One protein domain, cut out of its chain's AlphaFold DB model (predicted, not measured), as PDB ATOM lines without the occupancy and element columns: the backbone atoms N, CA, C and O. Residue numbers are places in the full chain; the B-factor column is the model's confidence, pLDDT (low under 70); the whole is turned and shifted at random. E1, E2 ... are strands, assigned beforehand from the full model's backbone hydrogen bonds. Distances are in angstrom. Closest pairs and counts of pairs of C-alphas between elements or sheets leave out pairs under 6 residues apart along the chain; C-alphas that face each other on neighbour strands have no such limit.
ATOM      1  N   ASN A 294       6.334  40.446 -57.769       30.42
ATOM      2  CA  ASN A 294       6.404  39.175 -58.508       30.42
ATOM      3  C   ASN A 294       5.061  38.563 -58.960       30.42
ATOM      4  O   ASN A 294       4.752  37.409 -58.676       30.42
ATOM      5  N   LEU A 295       4.330  39.292 -59.809       32.56
ATOM      6  CA  LEU A 295       3.429  38.681 -60.795       32.56
ATOM      7  C   LEU A 295       4.233  38.264 -62.041       32.56
ATOM      8  O   LEU A 295       4.320  38.999 -63.021       32.56
ATOM      9  N   GLY A 296       4.846  37.079 -61.976       27.19
ATOM     10  CA  GLY A 296       5.529  36.413 -63.089       27.19
ATOM     11  C   GLY A 296       5.040  34.969 -63.224       27.19
ATOM     12  O   GLY A 296       4.778  34.320 -62.219       27.19
ATOM     13  N   ASN A 297       4.874  34.484 -64.459       31.02
ATOM     14  CA  ASN A 297       4.240  33.200 -64.801       31.02
ATOM     15  C   ASN A 297       4.545  32.031 -63.832       31.02
ATOM     16  O   ASN A 297       5.678  31.553 -63.782       31.02
ATOM     17  N   ASN A 298       3.505  31.488 -63.174       39.62
ATOM     18  CA  ASN A 298       3.550  30.264 -62.347       39.62
ATOM     19  C   ASN A 298       3.792  28.990 -63.196       39.62
ATOM     20  O   ASN A 298       2.931  28.117 -63.326       39.62
ATOM     21  N   THR A 299       4.964  28.900 -63.817       46.00
ATOM     22  CA  THR A 299       5.516  27.717 -64.507       46.00
ATOM     23  C   THR A 299       6.934  27.378 -64.034       46.00
ATOM     24  O   THR A 299       7.495  26.377 -64.475       46.00
ATOM     25  N   VAL A 300       7.497  28.194 -63.136       59.56
ATOM     26  CA  VAL A 300       8.836  28.072 -62.541       59.56
ATOM     27  C   VAL A 300       8.691  28.122 -61.016       59.56
ATOM     28  O   VAL A 300       7.763  28.749 -60.506       59.56
ATOM     29  N   PHE A 301       9.585  27.454 -60.286       70.69
ATOM     30  CA  PHE A 301       9.622  27.507 -58.822       70.69
ATOM     31  C   PHE A 301      10.077  28.881 -58.307       70.69
ATOM     32  O   PHE A 301      10.983  29.488 -58.872       70.69
ATOM     33  N   THR A 302       9.485  29.350 -57.206       82.56
ATOM     34  CA  THR A 302       9.926  30.562 -56.491       82.56
ATOM     35  C   THR A 302      10.811  30.202 -55.298       82.56
ATOM     36  O   THR A 302      10.424  29.373 -54.475       82.56
ATOM     37  N   ASP A 303      11.967  30.859 -55.170       84.19
ATOM     38  CA  ASP A 303      12.822  30.776 -53.980       84.19
ATOM     39  C   ASP A 303      12.139  31.420 -52.759       84.19
ATOM     40  O   ASP A 303      11.891  32.625 -52.735       84.19
ATOM     41  N   ILE A 304      11.875  30.607 -51.735       85.50
ATOM     42  CA  ILE A 304      11.359  31.019 -50.421       85.50
ATOM     43  C   ILE A 304      12.353  30.717 -49.279       85.50
ATOM     44  O   ILE A 304      11.977  30.645 -48.109       85.50
ATOM     45  N   SER A 305      13.637  30.520 -49.596       82.94
ATOM     46  CA  SER A 305      14.692  30.202 -48.620       82.94
ATOM     47  C   SER A 305      15.086  31.381 -47.721       82.94
ATOM     48  O   SER A 305      15.548  31.166 -46.597       82.94
ATOM     49  N   ARG A 306      14.883  32.623 -48.182       79.00
ATOM     50  CA  ARG A 306      15.190  33.869 -47.459       79.00
ATOM     51  C   ARG A 306      13.939  34.754 -47.353       79.00
ATOM     52  O   ARG A 306      13.286  35.022 -48.357       79.00
ATOM     53  N   GLY A 307      13.647  35.263 -46.153       77.69
ATOM     54  CA  GLY A 307      12.600  36.268 -45.911       77.69
ATOM     55  C   GLY A 307      11.166  35.729 -45.789       77.69
ATOM     56  O   GLY A 307      10.938  34.590 -45.378       77.69
ATOM     57  N   SER A 308      10.203  36.598 -46.113       86.19
ATOM     58  CA  SER A 308       8.763  36.319 -46.145       86.19
ATOM     59  C   SER A 308       8.218  36.699 -47.518       86.19
ATOM     60  O   SER A 308       8.508  37.787 -48.012       86.19
ATOM     61  N   HIS A 309       7.404  35.826 -48.106       86.88
ATOM     62  CA  HIS A 309       6.849  35.972 -49.457       86.88
ATOM     63  C   HIS A 309       5.330  35.880 -49.395       86.88
ATOM     64  O   HIS A 309       4.816  35.083 -48.614       86.88
ATOM     65  N   THR A 310       4.617  36.661 -50.209       89.56
ATOM     66  CA  THR A 310       3.147  36.629 -50.271       89.56
ATOM     67  C   THR A 310       2.676  36.508 -51.717       89.56
ATOM     68  O   THR A 310       3.049  37.318 -52.561       89.56
ATOM     69  N   PHE A 311       1.831  35.512 -51.976       89.38
ATOM     70  CA  PHE A 311       1.307  35.143 -53.287       89.38
ATOM     71  C   PHE A 311      -0.215  35.285 -53.292       89.38
ATOM     72  O   PHE A 311      -0.891  34.644 -52.483       89.38
ATOM     73  N   ARG A 312      -0.761  36.076 -54.221       90.38
ATOM     74  CA  ARG A 312      -2.209  36.210 -54.420       90.38
ATOM     75  C   ARG A 312      -2.681  35.350 -55.586       90.38
ATOM     76  O   ARG A 312      -2.113  35.441 -56.670       90.38
ATOM     77  N   GLY A 313      -3.753  34.591 -55.378       86.12
ATOM     78  CA  GLY A 313      -4.540  33.979 -56.451       86.12
ATOM     79  C   GLY A 313      -5.985  34.465 -56.401       86.12
ATOM     80  O   GLY A 313      -6.510  34.768 -55.330       86.12
ATOM     81  N   ASN A 314      -6.625  34.565 -57.561       86.38
ATOM     82  CA  ASN A 314      -7.949  35.150 -57.742       86.38
ATOM     83  C   ASN A 314      -8.944  34.084 -58.222       86.38
ATOM     84  O   ASN A 314      -8.591  33.112 -58.885       86.38
ATOM     85  N   GLY A 315     -10.216  34.259 -57.893       84.25
ATOM     86  CA  GLY A 315     -11.280  33.330 -58.254       84.25
ATOM     87  C   GLY A 315     -12.624  34.029 -58.349       84.25
ATOM     88  O   GLY A 315     -12.739  35.212 -58.037       84.25
ATOM     89  N   ASN A 316     -13.648  33.277 -58.743       81.94
ATOM     90  CA  ASN A 316     -15.024  33.765 -58.803       81.94
ATOM     91  C   ASN A 316     -15.925  32.866 -57.948       81.94
ATOM     92  O   ASN A 316     -15.875  31.643 -58.074       81.94
ATOM     93  N   SER A 317     -16.764  33.473 -57.108       80.50
ATOM     94  CA  SER A 317     -17.829  32.784 -56.362       80.50
ATOM     95  C   SER A 317     -18.950  32.303 -57.307       80.50
ATOM     96  O   SER A 317     -18.962  32.667 -58.488       80.50
ATOM     97  N   ARG A 318     -19.928  31.514 -56.820       70.31
ATOM     98  CA  ARG A 318     -21.046  31.025 -57.660       70.31
ATOM     99  C   ARG A 318     -21.803  32.173 -58.332       70.31
ATOM    100  O   ARG A 318     -22.170  32.054 -59.494       70.31
ATOM    101  N   GLY A 319     -21.976  33.296 -57.633       68.31
ATOM    102  CA  GLY A 319     -22.616  34.505 -58.165       68.31
ATOM    103  C   GLY A 319     -21.759  35.327 -59.137       68.31
ATOM    104  O   GLY A 319     -22.157  36.430 -59.494       68.31
ATOM    105  N   GLY A 320     -20.569  34.854 -59.529       69.12
ATOM    106  CA  GLY A 320     -19.619  35.609 -60.354       69.12
ATOM    107  C   GLY A 320     -18.861  36.712 -59.602       69.12
ATOM    108  O   GLY A 320     -18.113  37.464 -60.221       69.12
ATOM    109  N   ASN A 321     -19.028  36.811 -58.279       78.19
ATOM    110  CA  ASN A 321     -18.333  37.797 -57.452       78.19
ATOM    111  C   ASN A 321     -16.824  37.493 -57.401       78.19
ATOM    112  O   ASN A 321     -16.466  36.340 -57.140       78.19
ATOM    113  N   PRO A 322     -15.939  38.488 -57.594       81.00
ATOM    114  CA  PRO A 322     -14.497  38.282 -57.511       81.00
ATOM    115  C   PRO A 322     -14.064  38.014 -56.065       81.00
ATOM    116  O   PRO A 322     -14.419  38.750 -55.144       81.00
ATOM    117  N   ILE A 323     -13.260  36.972 -55.882       87.88
ATOM    118  CA  ILE A 323     -12.676  36.545 -54.607       87.88
ATOM    119  C   ILE A 323     -11.174  36.288 -54.772       87.88
ATOM    120  O   ILE A 323     -10.669  36.197 -55.890       87.88
ATOM    121  N   HIS A 324     -10.441  36.175 -53.669       91.69
ATOM    122  CA  HIS A 324      -9.007  35.893 -53.683       91.69
ATOM    123  C   HIS A 324      -8.557  35.094 -52.458       91.69
ATOM    124  O   HIS A 324      -9.197  35.103 -51.403       91.69
ATOM    125  N   PHE A 325      -7.402  34.452 -52.600       94.19
ATOM    126  CA  PHE A 325      -6.589  33.999 -51.482       94.19
ATOM    127  C   PHE A 325      -5.243  34.731 -51.479       94.19
ATOM    128  O   PHE A 325      -4.697  35.028 -52.541       94.19
ATOM    129  N   ASP A 326      -4.685  34.942 -50.291       94.06
ATOM    130  CA  ASP A 326      -3.294  35.339 -50.079       94.06
ATOM    131  C   ASP A 326      -2.570  34.226 -49.309       94.06
ATOM    132  O   ASP A 326      -2.933  33.909 -48.176       94.06
ATOM    133  N   VAL A 327      -1.549  33.619 -49.915       95.50
ATOM    134  CA  VAL A 327      -0.620  32.700 -49.240       95.50
ATOM    135  C   VAL A 327       0.612  33.489 -48.825       95.50
ATOM    136  O   VAL A 327       1.366  33.922 -49.690       95.50
ATOM    137  N   THR A 328       0.872  33.609 -47.526       94.31
ATOM    138  CA  THR A 328       2.162  34.084 -47.005       94.31
ATOM    139  C   THR A 328       3.005  32.903 -46.528       94.31
ATOM    140  O   THR A 328       2.506  32.045 -45.795       94.31
ATOM    141  N   THR A 329       4.280  32.868 -46.921       94.12
ATOM    142  CA  THR A 329       5.269  31.865 -46.495       94.12
ATOM    143  C   THR A 329       6.497  32.521 -45.873       94.12
ATOM    144  O   THR A 329       7.113  33.378 -46.510       94.12
ATOM    145  N   THR A 330       6.903  32.065 -44.687       93.25
ATOM    146  CA  THR A 330       8.057  32.612 -43.952       93.25
ATOM    147  C   THR A 330       8.997  31.498 -43.508       93.25
ATOM    148  O   THR A 330       8.569  30.535 -42.869       93.25
ATOM    149  N   ARG A 331      10.296  31.621 -43.804       90.50
ATOM    150  CA  ARG A 331      11.312  30.678 -43.315       90.50
ATOM    151  C   ARG A 331      11.713  31.038 -41.880       90.50
ATOM    152  O   ARG A 331      12.314  32.082 -41.649       90.50
ATOM    153  N   VAL A 332      11.414  30.158 -40.923       89.38
ATOM    154  CA  VAL A 332      11.676  30.359 -39.487       89.38
ATOM    155  C   VAL A 332      12.580  29.233 -38.984       89.38
ATOM    156  O   VAL A 332      12.123  28.179 -38.543       89.38
ATOM    157  N   GLY A 333      13.895  29.433 -39.104       86.12
ATOM    158  CA  GLY A 333      14.904  28.442 -38.718       86.12
ATOM    159  C   GLY A 333      14.706  27.100 -39.434       86.12
ATOM    160  O   GLY A 333      14.796  27.018 -40.663       86.12
ATOM    161  N   ASN A 334      14.409  26.050 -38.663       91.25
ATOM    162  CA  ASN A 334      14.203  24.687 -39.162       91.25
ATOM    163  C   ASN A 334      12.734  24.353 -39.524       91.25
ATOM    164  O   ASN A 334      12.325  23.192 -39.491       91.25
ATOM    165  N   ARG A 335      11.915  25.358 -39.864       94.31
ATOM    166  CA  ARG A 335      10.579  25.169 -40.459       94.31
ATOM    167  C   ARG A 335      10.214  26.286 -41.437       94.31
ATOM    168  O   ARG A 335      10.758  27.387 -41.361       94.31
ATOM    169  N   VAL A 336       9.267  26.012 -42.328       96.38
ATOM    170  CA  VAL A 336       8.561  27.037 -43.118       96.38
ATOM    171  C   VAL A 336       7.155  27.188 -42.550       96.38
ATOM    172  O   VAL A 336       6.446  26.198 -42.377       96.38
ATOM    173  N   GLU A 337       6.753  28.413 -42.242       96.94
ATOM    174  CA  GLU A 337       5.414  28.748 -41.756       96.94
ATOM    175  C   GLU A 337       4.547  29.230 -42.923       96.94
ATOM    176  O   GLU A 337       5.002  30.016 -43.752       96.94
ATOM    177  N   PHE A 338       3.307  28.742 -42.988       97.75
ATOM    178  CA  PHE A 338       2.327  29.030 -44.033       97.75
ATOM    179  C   PHE A 338       1.086  29.678 -43.415       97.75
ATOM    180  O   PHE A 338       0.542  29.179 -42.426       97.75
ATOM    181  N   SER A 339       0.598  30.757 -44.024       97.50
ATOM    182  CA  SER A 339      -0.662  31.415 -43.669       97.50
ATOM    183  C   SER A 339      -1.462  31.680 -44.939       97.50
ATOM    184  O   SER A 339      -1.087  32.548 -45.721       97.50
ATOM    185  N   ILE A 340      -2.557  30.945 -45.143       97.44
ATOM    186  CA  ILE A 340      -3.460  31.106 -46.290       97.44
ATOM    187  C   ILE A 340      -4.705  31.868 -45.832       97.44
ATOM    188  O   ILE A 340      -5.518  31.326 -45.085       97.44
ATOM    189  N   ALA A 341      -4.853  33.121 -46.254       96.69
ATOM    190  CA  ALA A 341      -6.024  33.950 -45.982       96.69
ATOM    191  C   ALA A 341      -6.976  33.929 -47.185       96.69
ATOM    192  O   ALA A 341      -6.601  34.338 -48.278       96.69
ATOM    193  N   TYR A 342      -8.208  33.469 -46.983       95.19
ATOM    194  CA  TYR A 342      -9.272  33.427 -47.988       95.19
ATOM    195  C   TYR A 342     -10.217  34.614 -47.775       95.19
ATOM    196  O   TYR A 342     -10.700  34.832 -46.657       95.19
ATOM    197  N   SER A 343     -10.528  35.358 -48.839       92.19
ATOM    198  CA  SER A 343     -11.575  36.384 -48.804       92.19
ATOM    199  C   SER A 343     -12.953  35.738 -48.638       92.19
ATOM    200  O   SER A 343     -13.265  34.773 -49.336       92.19
ATOM    201  N   GLY A 344     -13.796  36.275 -47.754       82.75
ATOM    202  CA  GLY A 344     -15.151  35.774 -47.537       82.75
ATOM    203  C   GLY A 344     -16.054  36.009 -48.756       82.75
ATOM    204  O   GLY A 344     -16.256  37.167 -49.115       82.75
ATOM    205  N   PRO A 345     -16.639  34.963 -49.368       78.12
ATOM    206  CA  PRO A 345     -17.455  35.101 -50.579       78.12
ATOM    207  C   PRO A 345     -18.911  35.524 -50.304       78.12
ATOM    208  O   PRO A 345     -19.707  35.610 -51.233       78.12
ATOM    209  N   GLY A 346     -19.300  35.733 -49.040       78.38
ATOM    210  CA  GLY A 346     -20.672  36.058 -48.621       78.38
ATOM    211  C   GLY A 346     -21.629  34.856 -48.581       78.38
ATOM    212  O   GLY A 346     -22.534  34.824 -47.750       78.38
ATOM    213  N   GLU A 347     -21.398  33.844 -49.417       81.38
ATOM    214  CA  GLU A 347     -22.054  32.529 -49.372       81.38
ATOM    215  C   GLU A 347     -21.280  31.520 -48.503       81.38
ATOM    216  O   GLU A 347     -20.089  31.696 -48.249       81.38
ATOM    217  N   PHE A 348     -21.941  30.461 -48.019       84.69
ATOM    218  CA  PHE A 348     -21.270  29.426 -47.220       84.69
ATOM    219  C   PHE A 348     -20.386  28.526 -48.092       84.69
ATOM    220  O   PHE A 348     -20.853  27.875 -49.031       84.69
ATOM    221  N   VAL A 349     -19.101  28.473 -47.740       86.31
ATOM    222  CA  VAL A 349     -18.069  27.701 -48.434       86.31
ATOM    223  C   VAL A 349     -17.211  26.873 -47.483       86.31
ATOM    224  O   VAL A 349     -17.013  27.223 -46.319       86.31
ATOM    225  N   ASN A 350     -16.639  25.807 -48.036       87.56
ATOM    226  CA  ASN A 350     -15.564  25.025 -47.444       87.56
ATOM    227  C   ASN A 350     -14.235  25.389 -48.124       87.56
ATOM    228  O   ASN A 350     -14.013  25.052 -49.290       87.56
ATOM    229  N   ASN A 351     -13.347  26.069 -47.391       91.19
ATOM    230  CA  ASN A 351     -11.970  26.318 -47.827       91.19
ATOM    231  C   ASN A 351     -11.059  25.167 -47.378       91.19
ATOM    232  O   ASN A 351     -11.183  24.651 -46.264       91.19
ATOM    233  N   ASN A 352     -10.129  24.771 -48.241       92.19
ATOM    234  CA  ASN A 352      -9.109  23.760 -47.965       92.19
ATOM    235  C   ASN A 352      -7.909  23.994 -48.905       92.19
ATOM    236  O   ASN A 352      -7.868  24.967 -49.660       92.19
ATOM    237  N   PHE A 353      -6.932  23.094 -48.906       93.56
ATOM    238  CA  PHE A 353      -5.834  23.093 -49.869       93.56
ATOM    239  C   PHE A 353      -5.402  21.662 -50.206       93.56
ATOM    240  O   PHE A 353      -5.654  20.731 -49.440       93.56
ATOM    241  N   LEU A 354      -4.727  21.507 -51.345       91.38
ATOM    242  CA  LEU A 354      -3.826  20.387 -51.618       91.38
ATOM    243  C   LEU A 354      -2.385  20.854 -51.412       91.38
ATOM    244  O   LEU A 354      -2.014  21.935 -51.872       91.38
ATOM    245  N   LEU A 355      -1.578  20.031 -50.755       93.12
ATOM    246  CA  LEU A 355      -0.170  20.284 -50.480       93.12
ATOM    247  C   LEU A 355       0.657  19.034 -50.802       93.12
ATOM    248  O   LEU A 355       0.501  18.005 -50.148       93.12
ATOM    249  N   ASP A 356       1.568  19.135 -51.763       92.00
ATOM    250  CA  ASP A 356       2.661  18.178 -51.942       92.00
ATOM    251  C   ASP A 356       3.960  18.801 -51.415       92.00
ATOM    252  O   ASP A 356       4.198  19.997 -51.595       92.00
ATOM    253  N   LYS A 357       4.804  17.990 -50.773       92.06
ATOM    254  CA  LYS A 357       6.090  18.402 -50.195       92.06
ATOM    255  C   LYS A 357       7.209  17.472 -50.656       92.06
ATOM    256  O   LYS A 357       6.985  16.263 -50.751       92.06
ATOM    257  N   GLY A 358       8.389  18.032 -50.901       89.44
ATOM    258  CA  GLY A 358       9.611  17.274 -51.155       89.44
ATOM    259  C   GLY A 358      10.083  16.499 -49.917       89.44
ATOM    260  O   GLY A 358       9.611  16.710 -48.793       89.44
ATOM    261  N   ASN A 359      11.019  15.571 -50.120       88.06
ATOM    262  CA  ASN A 359      11.452  14.617 -49.092       88.06
ATOM    263  C   ASN A 359      12.279  15.224 -47.939       88.06
ATOM    264  O   ASN A 359      12.499  14.543 -46.938       88.06
ATOM    265  N   GLY A 360      12.720  16.482 -48.039       89.88
ATOM    266  CA  GLY A 360      13.409  17.175 -46.950       89.88
ATOM    267  C   GLY A 360      12.469  17.676 -45.844       89.88
ATOM    268  O   GLY A 360      12.921  17.941 -44.726       89.88
ATOM    269  N   PHE A 361      11.162  17.785 -46.113       93.75
ATOM    270  CA  PHE A 361      10.164  18.199 -45.123       93.75
ATOM    271  C   PHE A 361       9.579  17.014 -44.348       93.75
ATOM    272  O   PHE A 361       9.095  16.039 -44.929       93.75
ATOM    273  N   GLY A 362       9.512  17.155 -43.024       94.19
ATOM    274  CA  GLY A 362       8.721  16.288 -42.153       94.19
ATOM    275  C   GLY A 362       7.213  16.492 -42.339       94.19
ATOM    276  O   GLY A 362       6.764  17.168 -43.268       94.19
ATOM    277  N   GLU A 363       6.410  15.886 -41.469       95.00
ATOM    278  CA  GLU A 363       4.951  15.977 -41.571       95.00
ATOM    279  C   GLU A 363       4.429  17.370 -41.178       95.00
ATOM    280  O   GLU A 363       4.994  17.992 -40.274       95.00
ATOM    281  N   PRO A 364       3.366  17.885 -41.831       96.81
ATOM    282  CA  PRO A 364       2.830  19.203 -41.510       96.81
ATOM    283  C   PRO A 364       2.327  19.278 -40.065       96.81
ATOM    284  O   PRO A 364       1.728  18.330 -39.554       96.81
ATOM    285  N   SER A 365       2.497  20.433 -39.418       97.44
ATOM    286  CA  SER A 365       1.837  20.688 -38.136       97.44
ATOM    287  C   SER A 365       0.314  20.668 -38.294       97.44
ATOM    288  O   SER A 365      -0.215  20.930 -39.375       97.44
ATOM    289  N   ARG A 366      -0.415  20.469 -37.189       96.31
ATOM    290  CA  ARG A 366      -1.854  20.777 -37.156       96.31
ATOM    291  C   ARG A 366      -2.097  22.217 -37.623       96.31
ATOM    292  O   ARG A 366      -1.255  23.093 -37.403       96.31
ATOM    293  N   ALA A 367      -3.236  22.433 -38.271       96.81
ATOM    294  CA  ALA A 367      -3.630  23.723 -38.812       96.81
ATOM    295  C   ALA A 367      -4.543  24.472 -37.837       96.81
ATOM    296  O   ALA A 367      -5.560  23.925 -37.402       96.81
ATOM    297  N   THR A 368      -4.222  25.732 -37.552       96.75
ATOM    298  CA  THR A 368      -5.122  26.666 -36.866       96.75
ATOM    299  C   THR A 368      -5.965  27.395 -37.904       96.75
ATOM    300  O   THR A 368      -5.429  27.950 -38.863       96.75
ATOM    301  N   ILE A 369      -7.283  27.390 -37.721       94.94
ATOM    302  CA  ILE A 369      -8.262  28.005 -38.617       94.94
ATOM    303  C   ILE A 369      -8.986  29.114 -37.857       94.94
ATOM    304  O   ILE A 369      -9.768  28.837 -36.946       94.94
ATOM    305  N   SER A 370      -8.732  30.354 -38.263       92.88
ATOM    306  CA  SER A 370      -9.294  31.577 -37.684       92.88
ATOM    307  C   SER A 370     -10.370  32.167 -38.593       92.88
ATOM    308  O   SER A 370     -10.213  32.173 -39.814       92.88
ATOM    309  N   THR A 371     -11.439  32.719 -38.016       87.06
ATOM    310  CA  THR A 371     -12.459  33.508 -38.737       87.06
ATOM    311  C   THR A 371     -12.861  34.720 -37.903       87.06
ATOM    312  O   THR A 371     -12.717  34.706 -36.685       87.06
ATOM    313  N   ASN A 372     -13.464  35.735 -38.521       78.44
ATOM    314  CA  ASN A 372     -13.913  36.936 -37.803       78.44
ATOM    315  C   ASN A 372     -15.137  36.708 -36.880       78.44
ATOM    316  O   ASN A 372     -15.633  37.666 -36.291       78.44
ATOM    317  N   ARG A 373     -15.686  35.483 -36.801       70.56
ATOM    318  CA  ARG A 373     -16.960  35.172 -36.113       70.56
ATOM    319  C   ARG A 373     -16.931  33.942 -35.201       70.56
ATOM    320  O   ARG A 373     -17.798  33.822 -34.342       70.56
ATOM    321  N   LEU A 374     -15.972  33.034 -35.376       73.62
ATOM    322  CA  LEU A 374     -15.830  31.805 -34.589       73.62
ATOM    323  C   LEU A 374     -14.488  31.808 -33.853       73.62
ATOM    324  O   LEU A 374     -13.509  32.350 -34.361       73.62
ATOM    325  N   ARG A 375     -14.428  31.148 -32.689       82.19
ATOM    326  CA  ARG A 375     -13.151  30.854 -32.018       82.19
ATOM    327  C   ARG A 375     -12.262  30.000 -32.927       82.19
ATOM    328  O   ARG A 375     -12.778  29.155 -33.659       82.19
ATOM    329  N   ASP A 376     -10.950  30.193 -32.819       89.38
ATOM    330  CA  ASP A 376      -9.949  29.419 -33.558       89.38
ATOM    331  C   ASP A 376     -10.165  27.906 -33.401       89.38
ATOM    332  O   ASP A 376     -10.325  27.392 -32.292       89.38
ATOM    333  N   GLN A 377     -10.139  27.180 -34.520       90.06
ATOM    334  CA  GLN A 377     -10.262  25.721 -34.546       90.06
ATOM    335  C   GLN A 377      -8.948  25.075 -34.977       90.06
ATOM    336  O   GLN A 377      -8.343  25.495 -35.958       90.06
ATOM    337  N   THR A 378      -8.521  24.013 -34.288       93.25
ATOM    338  CA  THR A 378      -7.291  23.282 -34.639       93.25
ATOM    339  C   THR A 378      -7.616  21.945 -35.308       93.25
ATOM    340  O   THR A 378      -8.055  21.007 -34.636       93.25
ATOM    341  N   LYS A 379      -7.363  21.828 -36.613       92.88
ATOM    342  CA  LYS A 379      -7.627  20.625 -37.425       92.88
ATOM    343  C   LYS A 379      -6.328  19.882 -37.767       92.88
ATOM    344  O   LYS A 379      -5.256  20.483 -37.797       92.88
ATOM    345  N   ASP A 380      -6.418  18.583 -38.035       93.62
ATOM    346  CA  ASP A 380      -5.284  17.823 -38.572       93.62
ATOM    347  C   ASP A 380      -5.100  18.109 -40.068       93.62
ATOM    348  O   ASP A 380      -6.076  18.295 -40.800       93.62
ATOM    349  N   ILE A 381      -3.848  18.067 -40.522       94.50
ATOM    350  CA  ILE A 381      -3.489  17.896 -41.931       94.50
ATOM    351  C   ILE A 381      -3.055  16.437 -42.098       94.50
ATOM    352  O   ILE A 381      -2.212  15.966 -41.336       94.50
ATOM    353  N   ARG A 382      -3.607  15.707 -43.072       90.62
ATOM    354  CA  ARG A 382      -3.184  14.330 -43.387       90.62
ATOM    355  C   ARG A 382      -3.146  14.098 -44.900       90.62
ATOM    356  O   ARG A 382      -3.825  14.781 -45.669       90.62
ATOM    357  N   LYS A 383      -2.328  13.135 -45.323       88.62
ATOM    358  CA  LYS A 383      -2.194  12.705 -46.720       88.62
ATOM    359  C   LYS A 383      -3.456  11.950 -47.163       88.62
ATOM    360  O   LYS A 383      -3.899  11.061 -46.442       88.62
ATOM    361  N   GLY A 384      -4.043  12.314 -48.306       78.38
ATOM    362  CA  GLY A 384      -5.252  11.678 -48.853       78.38
ATOM    363  C   GLY A 384      -6.544  11.905 -48.056       78.38
ATOM    364  O   GLY A 384      -7.462  11.101 -48.157       78.38
ATOM    365  N   ALA A 385      -6.611  12.957 -47.228       78.19
ATOM    366  CA  ALA A 385      -7.658  13.116 -46.216       78.19
ATOM    367  C   ALA A 385      -9.036  13.543 -46.762       78.19
ATOM    368  O   ALA A 385      -9.933  12.716 -46.889       78.19
ATOM    369  N   ASN A 386      -9.223  14.829 -47.081       73.06
ATOM    370  CA  ASN A 386     -10.509  15.339 -47.579       73.06
ATOM    371  C   ASN A 386     -10.740  15.046 -49.070       73.06
ATOM    372  O   ASN A 386     -11.854  15.219 -49.544       73.06
ATOM    373  N   PHE A 387      -9.717  14.638 -49.822       71.69
ATOM    374  CA  PHE A 387      -9.800  14.433 -51.271       71.69
ATOM    375  C   PHE A 387      -9.287  13.035 -51.616       71.69
ATOM    376  O   PHE A 387      -8.129  12.863 -51.979       71.69
ATOM    377  N   VAL A 388     -10.152  12.027 -51.474       56.09
ATOM    378  CA  VAL A 388      -9.788  10.594 -51.539       56.09
ATOM    379  C   VAL A 388      -9.140  10.200 -52.879       56.09
ATOM    380  O   VAL A 388      -8.309   9.299 -52.932       56.09
ATOM    381  N   SER A 389      -9.461  10.915 -53.960       61.25
ATOM    382  CA  SER A 389      -8.866  10.753 -55.295       61.25
ATOM    383  C   SER A 389      -7.450  11.337 -55.452       61.25
ATOM    384  O   SER A 389      -6.858  11.194 -56.519       61.25
ATOM    385  N   HIS A 390      -6.898  12.003 -54.431       65.81
ATOM    386  CA  HIS A 390      -5.633  12.740 -54.506       65.81
ATOM    387  C   HIS A 390      -4.696  12.374 -53.347       65.81
ATOM    388  O   HIS A 390      -5.043  12.500 -52.177       65.81
ATOM    389  N   SER A 391      -3.456  11.987 -53.656       72.81
ATOM    390  CA  SER A 391      -2.465  11.555 -52.658       72.81
ATOM    391  C   SER A 391      -1.735  12.700 -51.930       72.81
ATOM    392  O   SER A 391      -0.767  12.444 -51.214       72.81
ATOM    393  N   SER A 392      -2.187  13.947 -52.079       85.62
ATOM    394  CA  SER A 392      -1.626  15.142 -51.430       85.62
ATOM    395  C   SER A 392      -2.088  15.301 -49.976       85.62
ATOM    396  O   SER A 392      -3.064  14.693 -49.529       85.62
ATOM    397  N   TYR A 393      -1.420  16.170 -49.220       92.44
ATOM    398  CA  TYR A 393      -1.865  16.597 -47.894       92.44
ATOM    399  C   TYR A 393      -3.024  17.594 -47.997       92.44
ATOM    400  O   TYR A 393      -3.015  18.486 -48.841       92.44
ATOM    401  N   SER A 394      -4.013  17.451 -47.117       92.56
ATOM    402  CA  SER A 394      -5.145  18.373 -46.965       92.56
ATOM    403  C   SER A 394      -5.664  18.338 -45.523       92.56
ATOM    404  O   SER A 394      -5.263  17.469 -44.741       92.56
ATOM    405  N   LEU A 395      -6.548  19.269 -45.144       91.25
ATOM    406  CA  LEU A 395      -7.257  19.181 -43.861       91.25
ATOM    407  C   LEU A 395      -8.085  17.886 -43.781       91.25
ATOM    408  O   LEU A 395      -8.637  17.450 -44.787       91.25
ATOM    409  N   THR A 396      -8.246  17.316 -42.583       86.88
ATOM    410  CA  THR A 396      -9.127  16.146 -42.343       86.88
ATOM    411  C   THR A 396     -10.614  16.482 -42.230       86.88
ATOM    412  O   THR A 396     -11.445  15.593 -42.090       86.88
ATOM    413  N   SER A 397     -10.945  17.770 -42.183       83.19
ATOM    414  CA  SER A 397     -12.301  18.311 -42.250       83.19
ATOM    415  C   SER A 397     -12.166  19.801 -42.540       83.19
ATOM    416  O   SER A 397     -11.365  20.464 -41.870       83.19
ATOM    417  N   ALA A 398     -12.933  20.335 -43.485       79.88
ATOM    418  CA  ALA A 398     -13.002  21.780 -43.678       79.88
ATOM    419  C   ALA A 398     -13.741  22.462 -42.501       79.88
ATOM    420  O   ALA A 398     -14.230  21.796 -41.581       79.88
ATOM    421  N   VAL A 399     -13.770  23.795 -42.497       82.88
ATOM    422  CA  VAL A 399     -14.551  24.599 -41.545       82.88
ATOM    423  C   VAL A 399     -15.376  25.589 -42.348       82.88
ATOM    424  O   VAL A 399     -14.822  26.508 -42.954       82.88
ATOM    425  N   GLU A 400     -16.689  25.388 -42.346       86.31
ATOM    426  CA  GLU A 400     -17.630  26.202 -43.111       86.31
ATOM    427  C   GLU A 400     -17.598  27.669 -42.672       86.31
ATOM    428  O   GLU A 400     -17.550  27.996 -41.484       86.31
ATOM    429  N   THR A 401     -17.619  28.573 -43.649       86.69
ATOM    430  CA  THR A 401     -17.609  30.020 -43.416       86.69
ATOM    431  C   THR A 401     -18.325  30.755 -44.543       86.69
ATOM    432  O   THR A 401     -18.299  30.318 -45.688       86.69
ATOM    433  N   ASN A 402     -18.915  31.909 -44.230       86.50
ATOM    434  CA  ASN A 402     -19.359  32.909 -45.209       86.50
ATOM    435  C   ASN A 402     -18.536  34.213 -45.151       86.50
ATOM    436  O   ASN A 402     -18.884  35.222 -45.761       86.50
ATOM    437  N   SER A 403     -17.438  34.195 -44.393       89.19
ATOM    438  CA  SER A 403     -16.593  35.346 -44.059       89.19
ATOM    439  C   SER A 403     -15.105  35.006 -44.190       89.19
ATOM    440  O   SER A 403     -14.754  33.832 -44.343       89.19
ATOM    441  N   ASN A 404     -14.233  36.019 -44.127       92.31
ATOM    442  CA  ASN A 404     -12.783  35.832 -44.221       92.31
ATOM    443  C   ASN A 404     -12.293  34.757 -43.239       92.31
ATOM    444  O   ASN A 404     -12.667  34.752 -42.062       92.31
ATOM    445  N   GLN A 405     -11.432  33.869 -43.732       94.12
ATOM    446  CA  GLN A 405     -10.890  32.749 -42.972       94.12
ATOM    447  C   GLN A 405      -9.395  32.620 -43.242       94.12
ATOM    448  O   GLN A 405      -8.968  32.672 -44.391       94.12
ATOM    449  N   THR A 406      -8.598  32.448 -42.190       96.31
ATOM    450  CA  THR A 406      -7.152  32.229 -42.308       96.31
ATOM    451  C   THR A 406      -6.805  30.837 -41.807       96.31
ATOM    452  O   THR A 406      -7.194  30.470 -40.702       96.31
ATOM    453  N   ILE A 407      -6.061  30.074 -42.605       97.06
ATOM    454  CA  ILE A 407      -5.566  28.738 -42.272       97.06
ATOM    455  C   ILE A 407      -4.048  28.829 -42.101       97.06
ATOM    456  O   ILE A 407      -3.342  29.192 -43.042       97.06
ATOM    457  N   ARG A 408      -3.540  28.520 -40.905       97.62
ATOM    458  CA  ARG A 408      -2.112  28.597 -40.557       97.62
ATOM    459  C   ARG A 408      -1.555  27.239 -40.167       97.62
ATOM    460  O   ARG A 408      -2.149  26.556 -39.339       97.62
ATOM    461  N   PHE A 409      -0.405  26.873 -40.719       98.06
ATOM    462  CA  PHE A 409       0.332  25.652 -40.383       98.06
ATOM    463  C   PHE A 409       1.832  25.841 -40.640       98.06
ATOM    464  O   PHE A 409       2.272  26.896 -41.093       98.06
ATOM    465  N   SER A 410       2.642  24.824 -40.356       97.38
ATOM    466  CA  SER A 410       4.073  24.828 -40.662       97.38
ATOM    467  C   SER A 410       4.548  23.484 -41.209       97.38
ATOM    468  O   SER A 410       3.999  22.436 -40.866       97.38
ATOM    469  N   LEU A 411       5.577  23.524 -42.055       97.19
ATOM    470  CA  LEU A 411       6.341  22.359 -42.492       97.19
ATOM    471  C   LEU A 411       7.686  22.333 -41.746       97.19
ATOM    472  O   LEU A 411       8.532  23.195 -42.011       97.19
ATOM    473  N   PRO A 412       7.912  21.384 -40.819       96.94
ATOM    474  CA  PRO A 412       9.217  21.184 -40.203       96.94
ATOM    475  C   PRO A 412      10.195  20.592 -41.222       96.94
ATOM    476  O   PRO A 412       9.817  19.798 -42.083       96.94
ATOM    477  N   ILE A 413      11.466  20.959 -41.121       94.38
ATOM    478  CA  ILE A 413      12.520  20.484 -42.020       94.38
ATOM    479  C   ILE A 413      13.223  19.304 -41.346       94.38
ATOM    480  O   ILE A 413      13.883  19.458 -40.321       94.38
ATOM    481  N   ALA A 414      13.034  18.107 -41.898       93.38
ATOM    482  CA  ALA A 414      13.630  16.874 -41.390       93.38
ATOM    483  C   ALA A 414      15.053  16.668 -41.930       93.38
ATOM    484  O   ALA A 414      15.917  16.163 -41.221       93.38
ATOM    485  N   ASN A 415      15.304  17.093 -43.172       89.12
ATOM    486  CA  ASN A 415      16.616  17.054 -43.807       89.12
ATOM    487  C   ASN A 415      16.848  18.348 -44.618       89.12
ATOM    488  O   ASN A 415      16.293  18.477 -45.712       89.12
ATOM    489  N   PRO A 416      17.682  19.291 -44.131       86.00
ATOM    490  CA  PRO A 416      18.025  20.523 -44.853       86.00
ATOM    491  C   PRO A 416      18.675  20.313 -46.230       86.00
ATOM    492  O   PRO A 416      18.598  21.205 -47.075       86.00
ATOM    493  N   ASN A 417      19.280  19.141 -46.460       82.19
ATOM    494  CA  ASN A 417      19.937  18.757 -47.713       82.19
ATOM    495  C   ASN A 417      19.015  17.948 -48.650       82.19
ATOM    496  O   ASN A 417      19.425  17.603 -49.758       82.19
ATOM    497  N   GLY A 418      17.794  17.614 -48.212       83.44
ATOM    498  CA  GLY A 418      16.776  16.957 -49.036       83.44
ATOM    499  C   GLY A 418      16.070  17.931 -49.983       83.44
ATOM    500  O   GLY A 418      16.417  19.106 -50.065       83.44
ATOM    501  N   ASP A 419      15.047  17.465 -50.691       86.75
ATOM    502  CA  ASP A 419      14.195  18.320 -51.520       86.75
ATOM    503  C   ASP A 419      13.252  19.144 -50.622       86.75
ATOM    504  O   ASP A 419      12.336  18.582 -50.015       86.75
ATOM    505  N   LEU A 420      13.482  20.460 -50.506       90.50
ATOM    506  CA  LEU A 420      12.595  21.396 -49.797       90.50
ATOM    507  C   LEU A 420      11.682  22.186 -50.744       90.50
ATOM    508  O   LEU A 420      11.319  23.332 -50.464       90.50
ATOM    509  N   SER A 421      11.256  21.550 -51.834       90.19
ATOM    510  CA  SER A 421      10.164  22.050 -52.662       90.19
ATOM    511  C   SER A 421       8.772  21.779 -52.086       90.19
ATOM    512  O   SER A 421       8.545  20.870 -51.279       90.19
ATOM    513  N   VAL A 422       7.820  22.598 -52.522       91.06
ATOM    514  CA  VAL A 422       6.397  22.534 -52.194       91.06
ATOM    515  C   VAL A 422       5.577  22.824 -53.446       91.06
ATOM    516  O   VAL A 422       5.854  23.780 -54.173       91.06
ATOM    517  N   ARG A 423       4.504  22.053 -53.640       91.06
ATOM    518  CA  ARG A 423       3.386  22.421 -54.512       91.06
ATOM    519  C   ARG A 423       2.141  22.641 -53.663       91.06
ATOM    520  O   ARG A 423       1.653  21.705 -53.035       91.06
ATOM    521  N   LEU A 424       1.615  23.863 -53.661       92.25
ATOM    522  CA  LEU A 424       0.443  24.250 -52.870       92.25
ATOM    523  C   LEU A 424      -0.689  24.741 -53.779       92.25
ATOM    524  O   LEU A 424      -0.514  25.686 -54.548       92.25
ATOM    525  N   ARG A 425      -1.872  24.131 -53.660       90.88
ATOM    526  CA  ARG A 425      -3.102  24.563 -54.338       90.88
ATOM    527  C   ARG A 425      -4.196  24.888 -53.315       90.88
ATOM    528  O   ARG A 425      -4.847  23.962 -52.829       90.88
ATOM    529  N   PRO A 426      -4.445  26.170 -52.999       93.12
ATOM    530  CA  PRO A 426      -5.647  26.586 -52.281       93.12
ATOM    531  C   PRO A 426      -6.914  26.249 -53.081       93.12
ATOM    532  O   PRO A 426      -6.933  26.365 -54.308       93.12
ATOM    533  N   VAL A 427      -7.971  25.814 -52.392       89.62
ATOM    534  CA  VAL A 427      -9.265  25.459 -52.991       89.62
ATOM    535  C   VAL A 427     -10.429  25.964 -52.139       89.62
ATOM    536  O   VAL A 427     -10.352  25.971 -50.908       89.62
ATOM    537  N   THR A 428     -11.521  26.347 -52.797       88.88
ATOM    538  CA  THR A 428     -12.774  26.759 -52.147       88.88
ATOM    539  C   THR A 428     -13.949  26.157 -52.903       88.88
ATOM    540  O   THR A 428     -14.030  26.299 -54.123       88.88
ATOM    541  N   PHE A 429     -14.862  25.515 -52.172       84.25
ATOM    542  CA  PHE A 429     -16.072  24.890 -52.711       84.25
ATOM    543  C   PHE A 429     -17.324  25.417 -52.011       84.25
ATOM    544  O   PHE A 429     -17.294  25.719 -50.818       84.25
ATOM    545  N   ASN A 430     -18.442  25.470 -52.732       82.19
ATOM    546  CA  ASN A 430     -19.754  25.761 -52.153       82.19
ATOM    547  C   ASN A 430     -20.220  24.613 -51.240       82.19
ATOM    548  O   ASN A 430     -19.969  23.449 -51.549       82.19
ATOM    549  N   VAL A 431     -20.943  24.920 -50.159       72.12
ATOM    550  CA  VAL A 431     -21.581  23.884 -49.315       72.12
ATOM    551  C   VAL A 431     -22.835  23.293 -49.990       72.12
ATOM    552  O   VAL A 431     -23.202  22.152 -49.741       72.12
ATOM    553  N   GLY A 432     -23.484  24.033 -50.897       59.50
ATOM    554  CA  GLY A 432     -24.760  23.680 -51.530       59.50
ATOM    555  C   GLY A 432     -24.692  22.753 -52.753       59.50
ATOM    556  O   GLY A 432     -25.459  22.960 -53.697       59.50
ATOM    557  N   GLN A 433     -23.801  21.754 -52.770       46.44
ATOM    558  CA  GLN A 433     -23.830  20.657 -53.752       46.44
ATOM    559  C   GLN A 433     -23.717  19.287 -53.071       46.44
ATOM    560  O   GLN A 433     -22.680  18.959 -52.501       46.44
ATOM    561  N   GLY A 434     -24.752  18.461 -53.247       38.00
ATOM    562  CA  GLY A 434     -24.776  17.063 -52.810       38.00
ATOM    563  C   GLY A 434     -25.411  16.850 -51.436       38.00
ATOM    564  O   GLY A 434     -25.370  17.710 -50.560       38.00
ATOM    565  N   GLU A 435     -26.038  15.689 -51.267       35.28
ATOM    566  CA  GLU A 435     -26.613  15.252 -49.997       35.28
ATOM    567  C   GLU A 435     -25.521  14.637 -49.104       35.28
ATOM    568  O   GLU A 435     -24.579  14.015 -49.595       35.28
ATOM    569  N   SER A 436     -25.678  14.783 -47.783       35.88
ATOM    570  CA  SER A 436     -24.668  14.540 -46.733       35.88
ATOM    571  C   SER A 436     -23.489  15.535 -46.717       35.88
ATOM    572  O   SER A 436     -22.847  15.815 -47.726       35.88
ATOM    573  N   GLY A 437     -23.193  16.080 -45.531       39.94
ATOM    574  CA  GLY A 437     -22.184  17.128 -45.319       39.94
ATOM    575  C   GLY A 437     -20.741  16.617 -45.326       39.94
ATOM    576  O   GLY A 437     -20.039  16.752 -44.326       39.94
ATOM    577  N   SER A 438     -20.300  16.017 -46.433       39.31
ATOM    578  CA  SER A 438     -18.928  15.536 -46.618       39.31
ATOM    579  C   SER A 438     -18.278  16.206 -47.824       39.31
ATOM    580  O   SER A 438     -18.674  15.981 -48.965       39.31
ATOM    581  N   ALA A 439     -17.223  16.994 -47.597       43.88
ATOM    582  CA  ALA A 439     -16.508  17.736 -48.644       43.88
ATOM    583  C   ALA A 439     -15.663  16.849 -49.600       43.88
ATOM    584  O   ALA A 439     -14.768  17.351 -50.277       43.88
ATOM    585  N   THR A 440     -15.928  15.539 -49.636       46.56
ATOM    586  CA  THR A 440     -15.043  14.486 -50.162       46.56
ATOM    587  C   THR A 440     -15.305  14.064 -51.607       46.56
ATOM    588  O   THR A 440     -14.486  13.348 -52.179       46.56
ATOM    589  N   SER A 441     -16.424  14.483 -52.204       53.84
ATOM    590  CA  SER A 441     -16.756  14.238 -53.619       53.84
ATOM    591  C   SER A 441     -16.238  15.326 -54.570       53.84
ATOM    592  O   SER A 441     -16.143  15.101 -55.774       53.84
ATOM    593  N   ASN A 442     -15.902  16.504 -54.040       65.88
ATOM    594  CA  ASN A 442     -15.512  17.673 -54.821       65.88
ATOM    595  C   ASN A 442     -14.073  17.559 -55.349       65.88
ATOM    596  O   ASN A 442     -13.125  17.454 -54.573       65.88
ATOM    597  N   ASP A 443     -13.903  17.633 -56.671       73.19
ATOM    598  CA  ASP A 443     -12.600  17.529 -57.336       73.19
ATOM    599  C   ASP A 443     -11.845  18.886 -57.340       73.19
ATOM    600  O   ASP A 443     -12.319  19.840 -57.973       73.19
ATOM    601  N   PRO A 444     -10.652  18.986 -56.707       77.50
ATOM    602  CA  PRO A 444      -9.795  20.185 -56.665       77.50
ATOM    603  C   PRO A 444      -9.389  20.802 -58.009       77.50
ATOM    604  O   PRO A 444      -9.027  21.983 -58.053       77.50
ATOM    605  N   TYR A 445      -9.420  20.019 -59.090       76.88
ATOM    606  CA  TYR A 445      -9.036  20.422 -60.444       76.88
ATOM    607  C   TYR A 445     -10.252  20.695 -61.343       76.88
ATOM    608  O   TYR A 445     -10.078  21.188 -62.457       76.88
ATOM    609  N   SER A 446     -11.471  20.419 -60.869       72.88
ATOM    610  CA  SER A 446     -12.712  20.753 -61.575       72.88
ATOM    611  C   SER A 446     -13.076  22.237 -61.469       72.88
ATOM    612  O   SER A 446     -12.644  22.951 -60.562       72.88
ATOM    613  N   ASN A 447     -13.982  22.675 -62.344       70.19
ATOM    614  CA  ASN A 447     -14.603  24.003 -62.302       70.19
ATOM    615  C   ASN A 447     -15.484  24.270 -61.060       70.19
ATOM    616  O   ASN A 447     -15.975  25.385 -60.905       70.19
ATOM    617  N   SER A 448     -15.680  23.282 -60.179       75.69
ATOM    618  CA  SER A 448     -16.413  23.453 -58.913       75.69
ATOM    619  C   SER A 448     -15.546  24.094 -57.815       75.69
ATOM    620  O   SER A 448     -16.080  24.625 -56.844       75.69
ATOM    621  N   ASN A 449     -14.218  24.103 -57.990       83.31
ATOM    622  CA  ASN A 449     -13.291  24.918 -57.208       83.31
ATOM    623  C   ASN A 449     -13.324  26.374 -57.709       83.31
ATOM    624  O   ASN A 449     -13.018  26.638 -58.873       83.31
ATOM    625  N   TYR A 450     -13.613  27.345 -56.841       86.94
ATOM    626  CA  TYR A 450     -13.664  28.766 -57.226       86.94
ATOM    627  C   TYR A 450     -12.318  29.331 -57.727       86.94
ATOM    628  O   TYR A 450     -12.301  30.332 -58.446       86.94
ATOM    629  N   TYR A 451     -11.203  28.655 -57.423       84.56
ATOM    630  CA  TYR A 451      -9.856  28.949 -57.927       84.56
ATOM    631  C   TYR A 451      -9.388  27.961 -59.019       84.56
ATOM    632  O   TYR A 451      -8.186  27.738 -59.179       84.56
ATOM    633  N   PHE A 452     -10.292  27.320 -59.783       79.12
ATOM    634  CA  PHE A 452      -9.886  26.279 -60.749       79.12
ATOM    635  C   PHE A 452      -8.908  26.775 -61.831       79.12
ATOM    636  O   PHE A 452      -8.080  25.996 -62.309       79.12
ATOM    637  N   ARG A 453      -8.996  28.061 -62.201       77.94
ATOM    638  CA  ARG A 453      -8.137  28.703 -63.210       77.94
ATOM    639  C   ARG A 453      -6.739  29.038 -62.697       77.94
ATOM    640  O   ARG A 453      -5.834  29.198 -63.511       77.94
ATOM    641  N   GLU A 454      -6.559  29.143 -61.382       80.38
ATOM    642  CA  GLU A 454      -5.258  29.468 -60.804       80.38
ATOM    643  C   GLU A 454      -4.329  28.257 -60.830       80.38
ATOM    644  O   GLU A 454      -4.710  27.129 -60.483       80.38
ATOM    645  N   LYS A 455      -3.082  28.504 -61.241       80.38
ATOM    646  CA  LYS A 455      -2.018  27.498 -61.210       80.38
ATOM    647  C   LYS A 455      -1.566  27.280 -59.760       80.38
ATOM    648  O   LYS A 455      -1.508  28.247 -59.000       80.38
ATOM    649  N   PRO A 456      -1.222  26.041 -59.363       84.75
ATOM    650  CA  PRO A 456      -0.672  25.796 -58.037       84.75
ATOM    651  C   PRO A 456       0.643  26.565 -57.852       84.75
ATOM    652  O   PRO A 456       1.418  26.716 -58.798       84.75
ATOM    653  N   LEU A 457       0.903  27.018 -56.628       88.81
ATOM    654  CA  LEU A 457       2.166  27.653 -56.271       88.81
ATOM    655  C   LEU A 457       3.267  26.589 -56.240       88.81
ATOM    656  O   LEU A 457       3.112  25.570 -55.564       88.81
ATOM    657  N   LEU A 458       4.364  26.840 -56.955       87.62
ATOM    658  CA  LEU A 458       5.582  26.031 -56.943       87.62
ATOM    659  C   LEU A 458       6.659  26.815 -56.191       87.62
ATOM    660  O   LEU A 458       7.077  27.881 -56.641       87.62
ATOM    661  N   LEU A 459       7.069  26.321 -55.026       89.12
ATOM    662  CA  LEU A 459       7.938  27.029 -54.079       89.12
ATOM    663  C   LEU A 459       9.121  26.136 -53.685       89.12
ATOM    664  O   LEU A 459       8.943  24.928 -53.568       89.12
ATOM    665  N   ASP A 460      10.303  26.703 -53.456       87.69
ATOM    666  CA  ASP A 460      11.492  25.966 -53.005       87.69
ATOM    667  C   ASP A 460      12.202  26.698 -51.859       87.69
ATOM    668  O   ASP A 460      12.573  27.864 -51.981       87.69
ATOM    669  N   ALA A 461      12.386  26.016 -50.727       88.19
ATOM    670  CA  ALA A 461      13.063  26.547 -49.547       88.19
ATOM    671  C   ALA A 461      14.556  26.155 -49.456       88.19
ATOM    672  O   ALA A 461      15.208  26.496 -48.460       88.19
ATOM    673  N   ASN A 462      15.113  25.463 -50.460       84.62
ATOM    674  CA  ASN A 462      16.555  25.282 -50.663       84.62
ATOM    675  C   ASN A 462      16.957  25.191 -52.159       84.62
ATOM    676  O   ASN A 462      17.506  24.169 -52.572       84.62
ATOM    677  N   PRO A 463      16.799  26.249 -52.982       73.25
ATOM    678  CA  PRO A 463      17.114  26.201 -54.423       73.25
ATOM    679  C   PRO A 463      18.527  25.693 -54.754       73.25
ATOM    680  O   PRO A 463      18.720  25.024 -55.763       73.25
ATOM    681  N   ASN A 464      19.493  25.932 -53.860       65.25
ATOM    682  CA  ASN A 464      20.896  25.530 -54.008       65.25
ATOM    683  C   ASN A 464      21.256  24.208 -53.285       65.25
ATOM    684  O   ASN A 464      22.436  23.932 -53.079       65.25
ATOM    685  N   GLY A 465      20.270  23.423 -52.838       56.94
ATOM    686  CA  GLY A 465      20.450  22.126 -52.167       56.94
ATOM    687  C   GLY A 465      19.545  21.035 -52.750       56.94
ATOM    688  O   GLY A 465      18.618  21.334 -53.498       56.94
ATOM    689  N   GLY A 466      19.806  19.771 -52.411       57.38
ATOM    690  CA  GLY A 466      19.148  18.591 -52.995       57.38
ATOM    691  C   GLY A 466      20.129  17.681 -53.746       57.38
ATOM    692  O   GLY A 466      21.300  18.018 -53.902       57.38
ATOM    693  N   THR A 467      19.663  16.509 -54.194       53.19
ATOM    694  CA  THR A 467      20.536  15.439 -54.733       53.19
ATOM    695  C   THR A 467      20.407  15.178 -56.235       53.19
ATOM    696  O   THR A 467      21.232  14.454 -56.784       53.19
ATOM    697  N   ASN A 468      19.379  15.715 -56.904       65.25
ATOM    698  CA  ASN A 468      19.003  15.313 -58.263       65.25
ATOM    699  C   ASN A 468      18.963  16.513 -59.218       65.25
ATOM    700  O   ASN A 468      18.219  17.468 -58.991       65.25
TER     701      ASN A 468
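Overview. This is residues 294 to 468 of the 1064 residues of an uncharacterized protein of Streptococcus pneumoniae GA41410 (UniProt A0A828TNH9). Two twisted sheets lie face to face as a sandwich, a large one of E1, E2, E3, E10, E5 and E6 and a smaller one of E9, E4, E11 and E12. Beside them, E6 runs on into E7, which forms a small hairpin with E8 next to E4, while residues 302 to 303 pair with E12. The printed part has 175 residues, with no named helix and twelve named strands, E1 to E12 in order along the chain; both sheets are antiparallel, and the class is all strand, though under half of the residues, 76, are in named strands. The whole is compact, with a radius of gyration of the C-alphas of 15.7 A and spans of 47 by 31 by 31 A.

Arrangement. E1, residues 308 to 316, E2, residues 322 to 332, and E3, residues 335 to 342, form a meander, each strand the antiparallel neighbour of the one before; N 311 and O 327 are 2.8 A apart and N 328 and O 339 2.9 A, within hydrogen-bond range. E10, residues 405 to 412, is the next neighbour, with N 338 and O 409 at 2.8 A, then E5, residues 367 to 371, with N 368 and O 408 at 2.9 A, and the edge strand E6, residues 377 to 379, with N 369 and O 377 at 2.8 A. The other sheet runs E9, residues 399 to 401, E4, residues 349 to 357, E11, residues 421 to 430, and E12, residues 457 to 460; N 349 and O 401 are 2.9 A apart, N 354 and O 425 2.9 A and N 422 and O 459 2.8 A. The facing parts of this sandwich are 8.4 A apart, centre to centre, their strands at 17 degrees. E7, residues 381 to 383, and E8, residues 393 to 395, form a hairpin, with N 382 and O 394 at 2.9 A. The closest C-alphas of E4 and E8, those of Leu 355 and Tyr 393, are 4.8 A apart.

Along the chain. E1 begins at C-alpha 308, (8.763, 36.319, -46.145), and is 27.1 A long; E2 measures 32.8 A, E3 22.8 A, E4 25.9 A, E10 23.4 A and E11 30.2 A. E12 ends at C-alpha 460, (11.492, 25.966, -53.005).

Size, cuts and confidence. The two C-alphas farthest apart, those of Glu 435 and Asn 464, are 48.8 A apart. The printed part has no cut. The link E11 to E12, 26 residues, is long. The mean pLDDT of the printed part is 81.4; residues 294 to 300, 319 to 320, 388 to 390, 432 to 442 and 464 to 468 are under 70.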